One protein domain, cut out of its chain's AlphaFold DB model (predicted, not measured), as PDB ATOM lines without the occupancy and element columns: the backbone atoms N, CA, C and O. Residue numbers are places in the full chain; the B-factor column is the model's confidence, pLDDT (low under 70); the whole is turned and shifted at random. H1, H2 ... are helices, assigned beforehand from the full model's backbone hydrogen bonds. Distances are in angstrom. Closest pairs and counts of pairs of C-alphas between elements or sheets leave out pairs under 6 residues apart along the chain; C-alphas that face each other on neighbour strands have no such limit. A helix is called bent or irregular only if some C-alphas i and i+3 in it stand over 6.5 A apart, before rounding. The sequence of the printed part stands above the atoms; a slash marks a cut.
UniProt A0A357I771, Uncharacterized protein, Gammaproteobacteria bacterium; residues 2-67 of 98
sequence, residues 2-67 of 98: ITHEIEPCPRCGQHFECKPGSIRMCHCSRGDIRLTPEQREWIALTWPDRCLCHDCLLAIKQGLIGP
ATOM      1  N   ILE A   2      84.946  -5.039 183.885       40.03
ATOM      2  CA  ILE A   2      83.901  -4.969 184.910       40.03
ATOM      3  C   ILE A   2      83.913  -6.337 185.577       40.03
ATOM      4  O   ILE A   2      83.319  -7.289 185.072       40.03
ATOM      5  N   THR A   3      84.705  -6.467 186.634       46.78
ATOM      6  CA  THR A   3      84.631  -7.621 187.523       46.78
ATOM      7  C   THR A   3      83.237  -7.553 188.132       46.78
ATOM      8  O   THR A   3      82.962  -6.639 188.901       46.78
ATOM      9  N   HIS A   4      82.316  -8.428 187.713       52.00
ATOM     10  CA  HIS A   4      81.073  -8.604 188.458       52.00
ATOM     11  C   HIS A   4      81.507  -9.032 189.856       52.00
ATOM     12  O   HIS A   4      82.018 -10.136 190.027       52.00
ATOM     13  N   GLU A   5      81.447  -8.101 190.803       54.12
ATOM     14  CA  GLU A   5      81.914  -8.291 192.166       54.12
ATOM     15  C   GLU A   5      80.990  -9.328 192.805       54.12
ATOM     16  O   GLU A   5      79.865  -9.038 193.212       54.12
ATOM     17  N   ILE A   6      81.423 -10.589 192.766       60.91
ATOM     18  CA  ILE A   6      80.780 -11.681 193.487       60.91
ATOM     19  C   ILE A   6      81.150 -11.464 194.952       60.91
ATOM     20  O   ILE A   6      82.075 -12.077 195.477       60.91
ATOM     21  N   GLU A   7      80.468 -10.516 195.581       68.12
ATOM     22  CA  GLU A   7      80.649 -10.190 196.987       68.12
ATOM     23  C   GLU A   7      80.257 -11.414 197.834       68.12
ATOM     24  O   GLU A   7      79.117 -11.895 197.744       68.12
ATOM     25  N   PRO A   8      81.174 -11.967 198.647       84.81
ATOM     26  CA  PRO A   8      80.838 -13.070 199.532       84.81
ATOM     27  C   PRO A   8      79.845 -12.592 200.592       84.81
ATOM     28  O   PRO A   8      79.921 -11.467 201.088       84.81
ATOM     29  N   CYS A   9      78.922 -13.470 200.985       88.94
ATOM     30  CA  CYS A   9      77.998 -13.199 202.077       88.94
ATOM     31  C   CYS A   9      78.792 -12.816 203.337       88.94
ATOM     32  O   CYS A   9      79.560 -13.647 203.830       88.94
ATOM     33  N   PRO A  10      78.590 -11.620 203.916       88.75
ATOM     34  CA  PRO A  10      79.385 -11.148 205.051       88.75
ATOM     35  C   PRO A  10      79.173 -11.986 206.320       88.75
ATOM     36  O   PRO A  10      79.937 -11.867 207.272       88.75
ATOM     37  N   ARG A  11      78.143 -12.841 206.344       90.81
ATOM     38  CA  ARG A  11      77.853 -13.737 207.465       90.81
ATOM     39  C   ARG A  11      78.527 -15.103 207.347       90.81
ATOM     40  O   ARG A  11      79.045 -15.607 208.335       90.81
ATOM     41  N   CYS A  12      78.442 -15.747 206.184       92.00
ATOM     42  CA  CYS A  12      78.887 -17.138 206.013       92.00
ATOM     43  C   CYS A  12      80.019 -17.315 204.996       92.00
ATOM     44  O   CYS A  12      80.488 -18.434 204.811       92.00
ATOM     45  N   GLY A  13      80.430 -16.252 204.303       88.19
ATOM     46  CA  GLY A  13      81.462 -16.287 203.267       88.19
ATOM     47  C   GLY A  13      81.035 -16.950 201.955       88.19
ATOM     48  O   GLY A  13      81.832 -17.016 201.025       88.19
ATOM     49  N   GLN A  14      79.794 -17.441 201.846       87.38
ATOM     50  CA  GLN A  14      79.305 -18.057 200.611       87.38
ATOM     51  C   GLN A  14      79.127 -17.009 199.516       87.38
ATOM     52  O   GLN A  14      78.488 -15.978 199.726       87.38
ATOM     53  N   HIS A  15      79.666 -17.307 198.340       83.50
ATOM     54  CA  HIS A  15      79.481 -16.498 197.145       83.50
ATOM     55  C   HIS A  15      78.041 -16.641 196.652       83.50
ATOM     56  O   HIS A  15      77.535 -17.752 196.497       83.50
ATOM     57  N   PHE A  16      77.373 -15.519 196.402       82.69
ATOM     58  CA  PHE A  16      76.034 -15.513 195.829       82.69
ATOM     59  C   PHE A  16      75.851 -14.299 194.923       82.69
ATOM     60  O   PHE A  16      76.573 -13.309 195.021       82.69
ATOM     61  N   GLU A  17      74.875 -14.377 194.027       75.81
ATOM     62  CA  GLU A  17      74.593 -13.298 193.090       75.81
ATOM     63  C   GLU A  17      73.554 -12.343 193.705       75.81
ATOM     64  O   GLU A  17      72.361 -12.651 193.765       75.81
ATOM     65  N   CYS A  18      73.991 -11.170 194.181       72.38
ATOM     66  CA  CYS A  18      73.076 -10.071 194.506       72.38
ATOM     67  C   CYS A  18      72.885  -9.191 193.261       72.38
ATOM     68  O   CYS A  18      73.842  -8.602 192.766       72.38
ATOM     69  N   LYS A  19      71.649  -9.068 192.754       74.12
ATOM     70  CA  LYS A  19      71.299  -8.120 191.674       74.12
ATOM     71  C   LYS A  19      70.456  -6.969 192.224       74.12
ATOM     72  O   LYS A  19      69.239  -6.979 192.032       74.12
ATOM     73  N   PRO A  20      71.056  -5.958 192.881       69.12
ATOM     74  CA  PRO A  20      70.300  -4.820 193.409       69.12
ATOM     75  C   PRO A  20      69.559  -4.051 192.302       69.12
ATOM     76  O   PRO A  20      68.424  -3.630 192.503       69.12
ATOM     77  N   GLY A  21      70.129  -3.979 191.090       72.94
ATOM     78  CA  GLY A  21      69.473  -3.401 189.905       72.94
ATOM     79  C   GLY A  21      68.288  -4.214 189.362       72.94
ATOM     80  O   GLY A  21      67.612  -3.793 188.429       72.94
ATOM     81  N   SER A  22      68.015  -5.395 189.915       77.94
ATOM     82  CA  SER A  22      66.855  -6.222 189.585       77.94
ATOM     83  C   SER A  22      66.343  -6.894 190.850       77.94
ATOM     84  O   SER A  22      66.449  -8.107 191.014       77.94
ATOM     85  N   ILE A  23      65.748  -6.092 191.739       78.19
ATOM     86  CA  ILE A  23      65.256  -6.522 193.057       78.19
ATOM     87  C   ILE A  23      64.398  -7.798 193.001       78.19
ATOM     88  O   ILE A  23      64.537  -8.666 193.853       78.19
ATOM     89  N   ARG A  24      63.602  -7.985 191.937       77.06
ATOM     90  CA  ARG A  24      62.779  -9.191 191.704       77.06
ATOM     91  C   ARG A  24      63.588 -10.490 191.587       77.06
ATOM     92  O   ARG A  24      63.046 -11.557 191.844       77.06
ATOM     93  N   MET A  25      64.854 -10.407 191.179       74.62
ATOM     94  CA  MET A  25      65.782 -11.540 191.065       74.62
ATOM     95  C   MET A  25      66.663 -11.699 192.308       74.62
ATOM     96  O   MET A  25      67.448 -12.640 192.399       74.62
ATOM     97  N   CYS A  26      66.547 -10.784 193.268       78.62
ATOM     98  CA  CYS A  26      67.359 -10.783 194.466       78.62
ATOM     99  C   CYS A  26      66.863 -11.844 195.455       78.62
ATOM    100  O   CYS A  26      65.657 -12.048 195.620       78.62
ATOM    101  N   HIS A  27      67.787 -12.497 196.161       79.75
ATOM    102  CA  HIS A  27      67.450 -13.549 197.125       79.75
ATOM    103  C   HIS A  27      66.497 -13.068 198.234       79.75
ATOM    104  O   HIS A  27      65.674 -13.849 198.700       79.75
ATOM    105  N   CYS A  28      66.537 -11.778 198.587       80.62
ATOM    106  CA  CYS A  28      65.639 -11.158 199.564       80.62
ATOM    107  C   CYS A  28      64.189 -10.971 199.088       80.62
ATOM    108  O   CYS A  28      63.309 -10.782 199.921       80.62
ATOM    109  N   SER A  29      63.928 -11.021 197.776       79.88
ATOM    110  CA  SER A  29      62.584 -10.853 197.199       79.88
ATOM    111  C   SER A  29      61.929 -12.169 196.792       79.88
ATOM    112  O   SER A  29      60.799 -12.171 196.297       79.88
ATOM    113  N   ARG A  30      62.617 -13.299 196.993       81.38
ATOM    114  CA  ARG A  30      62.032 -14.619 196.756       81.38
ATOM    115  C   ARG A  30      60.836 -14.823 197.687       81.38
ATOM    116  O   ARG A  30      60.864 -14.422 198.847       81.38
ATOM    117  N   GLY A  31      59.762 -15.419 197.171       79.00
ATOM    118  CA  GLY A  31      58.487 -15.533 197.893       79.00
ATOM    119  C   GLY A  31      58.570 -16.332 199.197       79.00
ATOM    120  O   GLY A  31      57.797 -16.086 200.119       79.00
ATOM    121  N   ASP A  32      59.531 -17.247 199.290       83.44
ATOM    122  CA  ASP A  32      59.849 -18.032 200.480       83.44
ATOM    123  C   ASP A  32      60.559 -17.223 201.582       83.44
ATOM    124  O   ASP A  32      60.538 -17.643 202.742       83.44
ATOM    125  N   ILE A  33      61.101 -16.039 201.278       87.50
ATOM    126  CA  ILE A  33      61.677 -15.109 202.255       87.50
ATOM    127  C   ILE A  33      60.618 -14.060 202.636       87.50
ATOM    128  O   ILE A  33      60.283 -13.144 201.881       87.50
ATOM    129  N   ARG A  34      60.061 -14.209 203.842       88.38
ATOM    130  CA  ARG A  34      59.108 -13.278 204.466       88.38
ATOM    131  C   ARG A  34      59.670 -12.865 205.820       88.38
ATOM    132  O   ARG A  34      59.506 -13.596 206.788       88.38
ATOM    133  N   LEU A  35      60.389 -11.748 205.839       88.38
ATOM    134  CA  LEU A  35      61.012 -11.202 207.045       88.38
ATOM    135  C   LEU A  35      60.052 -10.241 207.753       88.38
ATOM    136  O   LEU A  35      59.361  -9.469 207.080       88.38
ATOM    137  N   THR A  36      60.039 -10.264 209.084       91.12
ATOM    138  CA  THR A  36      59.328  -9.268 209.903       91.12
ATOM    139  C   THR A  36      60.002  -7.891 209.777       91.12
ATOM    140  O   THR A  36      61.162  -7.807 209.355       91.12
ATOM    141  N   PRO A  37      59.303  -6.784 210.088       89.81
ATOM    142  CA  PRO A  37      59.926  -5.460 210.135       89.81
ATOM    143  C   PRO A  37      61.153  -5.423 211.060       89.81
ATOM    144  O   PRO A  37      62.199  -4.958 210.617       89.81
ATOM    145  N   GLU A  38      61.078  -6.018 212.254       90.38
ATOM    146  CA  GLU A  38      62.212  -6.116 213.192       90.38
ATOM    147  C   GLU A  38      63.406  -6.860 212.585       90.38
ATOM    148  O   GLU A  38      64.540  -6.389 212.650       90.38
ATOM    149  N   GLN A  39      63.169  -7.990 211.912       92.00
ATOM    150  CA  GLN A  39      64.229  -8.722 211.215       92.00
ATOM    151  C   GLN A  39      64.871  -7.883 210.099       92.00
ATOM    152  O   GLN A  39      66.085  -7.948 209.905       92.00
ATOM    153  N   ARG A  40      64.082  -7.097 209.354       90.00
ATOM    154  CA  ARG A  40      64.596  -6.234 208.274       90.00
ATOM    155  C   ARG A  40      65.415  -5.073 208.824       90.00
ATOM    156  O   ARG A  40      66.480  -4.797 208.278       90.00
ATOM    157  N   GLU A  41      64.948  -4.431 209.889       91.56
ATOM    158  CA  GLU A  41      65.694  -3.375 210.578       91.56
ATOM    159  C   GLU A  41      67.004  -3.915 211.147       91.56
ATOM    160  O   GLU A  41      68.061  -3.333 210.919       91.56
ATOM    161  N   TRP A  42      66.966  -5.082 211.793       92.69
ATOM    162  CA  TRP A  42      68.167  -5.727 212.311       92.69
ATOM    163  C   TRP A  42      69.190  -6.034 211.209       92.69
ATOM    164  O   TRP A  42      70.380  -5.766 211.386       92.69
ATOM    165  N   ILE A  43      68.747  -6.534 210.048       91.44
ATOM    166  CA  ILE A  43      69.629  -6.737 208.887       91.44
ATOM    167  C   ILE A  43      70.229  -5.405 208.423       91.44
ATOM    168  O   ILE A  43      71.437  -5.344 208.210       91.44
ATOM    169  N   ALA A  44      69.417  -4.353 208.286       90.44
ATOM    170  CA  ALA A  44      69.869  -3.042 207.813       90.44
ATOM    171  C   ALA A  44      70.887  -2.382 208.760       90.44
ATOM    172  O   ALA A  44      71.803  -1.709 208.298       90.44
ATOM    173  N   LEU A  45      70.751  -2.603 210.070       91.81
ATOM    174  CA  LEU A  45      71.685  -2.113 211.087       91.81
ATOM    175  C   LEU A  45      72.978  -2.935 211.144       91.81
ATOM    176  O   LEU A  45      74.050  -2.381 211.369       91.81
ATOM    177  N   THR A  46      72.884  -4.253 210.955       92.12
ATOM    178  CA  THR A  46      74.036  -5.162 211.074       92.12
ATOM    179  C   THR A  46      74.890  -5.174 209.803       92.12
ATOM    180  O   THR A  46      76.113  -5.276 209.875       92.12
ATOM    181  N   TRP A  47      74.256  -5.052 208.634       91.25
ATOM    182  CA  TRP A  47      74.902  -5.053 207.322       91.25
ATOM    183  C   TRP A  47      74.378  -3.903 206.450       91.25
ATOM    184  O   TRP A  47      73.738  -4.157 205.422       91.25
ATOM    185  N   PRO A  48      74.637  -2.639 206.835       81.50
ATOM    186  CA  PRO A  48      74.330  -1.503 205.979       81.50
ATOM    187  C   PRO A  48      75.089  -1.702 204.663       81.50
ATOM    188  O   PRO A  48      76.284  -1.993 204.658       81.50
ATOM    189  N   ASP A  49      74.365  -1.661 203.548       83.12
ATOM    190  CA  ASP A  49      74.905  -1.777 202.186       83.12
ATOM    191  C   ASP A  49      75.394  -3.168 201.736       83.12
ATOM    192  O   ASP A  49      75.893  -3.304 200.618       83.12
ATOM    193  N   ARG A  50      75.217  -4.232 202.534       85.56
ATOM    194  CA  ARG A  50      75.615  -5.597 202.131       85.56
ATOM    195  C   ARG A  50      74.427  -6.552 202.100       85.56
ATOM    196  O   ARG A  50      73.643  -6.657 203.039       85.56
ATOM    197  N   CYS A  51      74.308  -7.297 201.003       87.19
ATOM    198  CA  CYS A  51      73.291  -8.333 200.851       87.19
ATOM    199  C   CYS A  51      73.683  -9.605 201.635       87.19
ATOM    200  O   CYS A  51      74.861  -9.944 201.745       87.19
ATOM    201  N   LEU A  52      72.690 -10.378 202.085       89.50
ATOM    202  CA  LEU A  52      72.884 -11.732 202.617       89.50
ATOM    203  C   LEU A  52      72.453 -12.792 201.598       89.50
ATOM    204  O   LEU A  52      71.514 -12.580 200.826       89.50
ATOM    205  N   CYS A  53      73.106 -13.956 201.634       91.19
ATOM    206  CA  CYS A  53      72.701 -15.097 200.817       91.19
ATOM    207  C   CYS A  53      71.350 -15.679 201.271       91.19
ATOM    208  O   CYS A  53      70.859 -15.406 202.371       91.19
ATOM    209  N   HIS A  54      70.769 -16.530 200.422       90.62
ATOM    210  CA  HIS A  54      69.472 -17.170 200.660       90.62
ATOM    211  C   HIS A  54      69.399 -17.928 201.990       90.62
ATOM    212  O   HIS A  54      68.489 -17.671 202.772       90.62
ATOM    213  N   ASP A  55      70.385 -18.774 202.291       92.19
ATOM    214  CA  ASP A  55      70.416 -19.557 203.532       92.19
ATOM    215  C   ASP A  55      70.479 -18.678 204.783       92.19
ATOM    216  O   ASP A  55      69.828 -18.957 205.790       92.19
ATOM    217  N   CYS A  56      71.233 -17.578 204.723       93.12
ATOM    218  CA  CYS A  56      71.324 -16.643 205.841       93.12
ATOM    219  C   CYS A  56      69.988 -15.934 206.077       93.12
ATOM    220  O   CYS A  56      69.558 -15.828 207.224       93.12
ATOM    221  N   LEU A  57      69.315 -15.501 205.008       91.88
ATOM    222  CA  LEU A  57      67.983 -14.901 205.089       91.88
ATOM    223  C   LEU A  57      66.939 -15.899 205.605       91.88
ATOM    224  O   LEU A  57      66.081 -15.530 206.404       91.88
ATOM    225  N   LEU A  58      67.027 -17.166 205.192       92.69
ATOM    226  CA  LEU A  58      66.136 -18.222 205.657       92.69
ATOM    227  C   LEU A  58      66.338 -18.516 207.148       92.69
ATOM    228  O   LEU A  58      65.363 -18.633 207.885       92.69
ATOM    229  N   ALA A  59      67.587 -18.570 207.607       92.81
ATOM    230  CA  ALA A  59      67.891 -18.772 209.017       92.81
ATOM    231  C   ALA A  59      67.417 -17.592 209.888       92.81
ATOM    232  O   ALA A  59      66.973 -17.809 211.014       92.81
ATOM    233  N   ILE A  60      67.456 -16.363 209.354       92.44
ATOM    234  CA  ILE A  60      66.890 -15.185 210.028       92.44
ATOM    235  C   ILE A  60      65.374 -15.275 210.104       92.44
ATOM    236  O   ILE A  60      64.808 -15.137 211.184       92.44
ATOM    237  N   LYS A  61      64.717 -15.601 208.988       91.50
ATOM    238  CA  LYS A  61      63.272 -15.850 208.951       91.50
ATOM    239  C   LYS A  61      62.847 -16.896 209.992       91.50
ATOM    240  O   LYS A  61      61.805 -16.739 210.615       91.50
ATOM    241  N   GLN A  62      63.633 -17.960 210.165       91.06
ATOM    242  CA  GLN A  62      63.371 -19.036 211.129       91.06
ATOM    243  C   GLN A  62      63.689 -18.657 212.588       91.06
ATOM    244  O   GLN A  62      63.461 -19.470 213.479       91.06
ATOM    245  N   GLY A  63      64.228 -17.461 212.845       89.44
ATOM    246  CA  GLY A  63      64.609 -17.019 214.188       89.44
ATOM    247  C   GLY A  63      65.842 -17.730 214.753       89.44
ATOM    248  O   GLY A  63      66.109 -17.632 215.945       89.44
ATOM    249  N   LEU A  64      66.610 -18.438 213.917       88.88
ATOM    250  CA  LEU A  64      67.845 -19.110 214.338       88.88
ATOM    251  C   LEU A  64      68.988 -18.109 214.560       88.88
ATOM    252  O   LEU A  64      69.917 -18.377 215.315       88.88
ATOM    253  N   ILE A  65      68.941 -16.975 213.856       86.44
ATOM    254  CA  ILE A  65      69.879 -15.857 213.957       86.44
ATOM    255  C   ILE A  65      69.064 -14.570 213.804       86.44
ATOM    256  O   ILE A  65      68.337 -14.454 212.827       86.44
ATOM    257  N   GLY A  66      69.193 -13.580 214.685       79.75
ATOM    258  CA  GLY A  66      68.499 -12.300 214.497       79.75
ATOM    259  C   GLY A  66      68.098 -11.621 215.799       79.75
ATOM    260  O   GLY A  66      68.545 -12.059 216.864       79.75
ATOM    261  N   PRO A  67      67.267 -10.563 215.723       73.00
ATOM    262  CA  PRO A  67      66.732  -9.931 216.915       73.00
ATOM    263  C   PRO A  67      65.894 -10.985 217.639       73.00
ATOM    264  O   PRO A  67      65.024 -11.629 217.053       73.00
TER     265      PRO A  67
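What this domain is: This is residues 2 to 67 of the 98 residues of an uncharacterized protein of Gammaproteobacteria bacterium (UniProt A0A357I771). What shows? Little regular structure does: loop residues 2 to 19 lead to H1, residues 20 to 25, apart from H2, residues 37 to 46, and H3, residues 54 to 61. Make-up? The named helices hold 24 of 66 printed residues: all helix. The compact whole, radius of gyration of the C-alphas 11.6 A, spans 36 by 22 by 18 A.

How they stand to each other: What meets? H2 and H3, opposite ways at a steep tilt of 55 degrees, are close but not clearly touching; C-alphas 39 and 60, the closest, are 7.1 A apart. Backbones? Every O i to N i+4 pair is within hydrogen-bond range in H2 and H3, 0 of 2 in H1, with 1 of 3 O i to N i+3 pairs.

Where its parts are: Start? Irregular H1, C-alphas 21 and 24 9.0 A apart, begins at C-alpha 20 (70.300, -4.820, 193.409). End? H3 ends at C-alpha 61 (63.272, -15.850, 208.951).

The domain as a whole: Cuts? The printed part has none; H1 to H2 is a long link. Low pLDDT? Residues 2 to 7 and 20 are under 70.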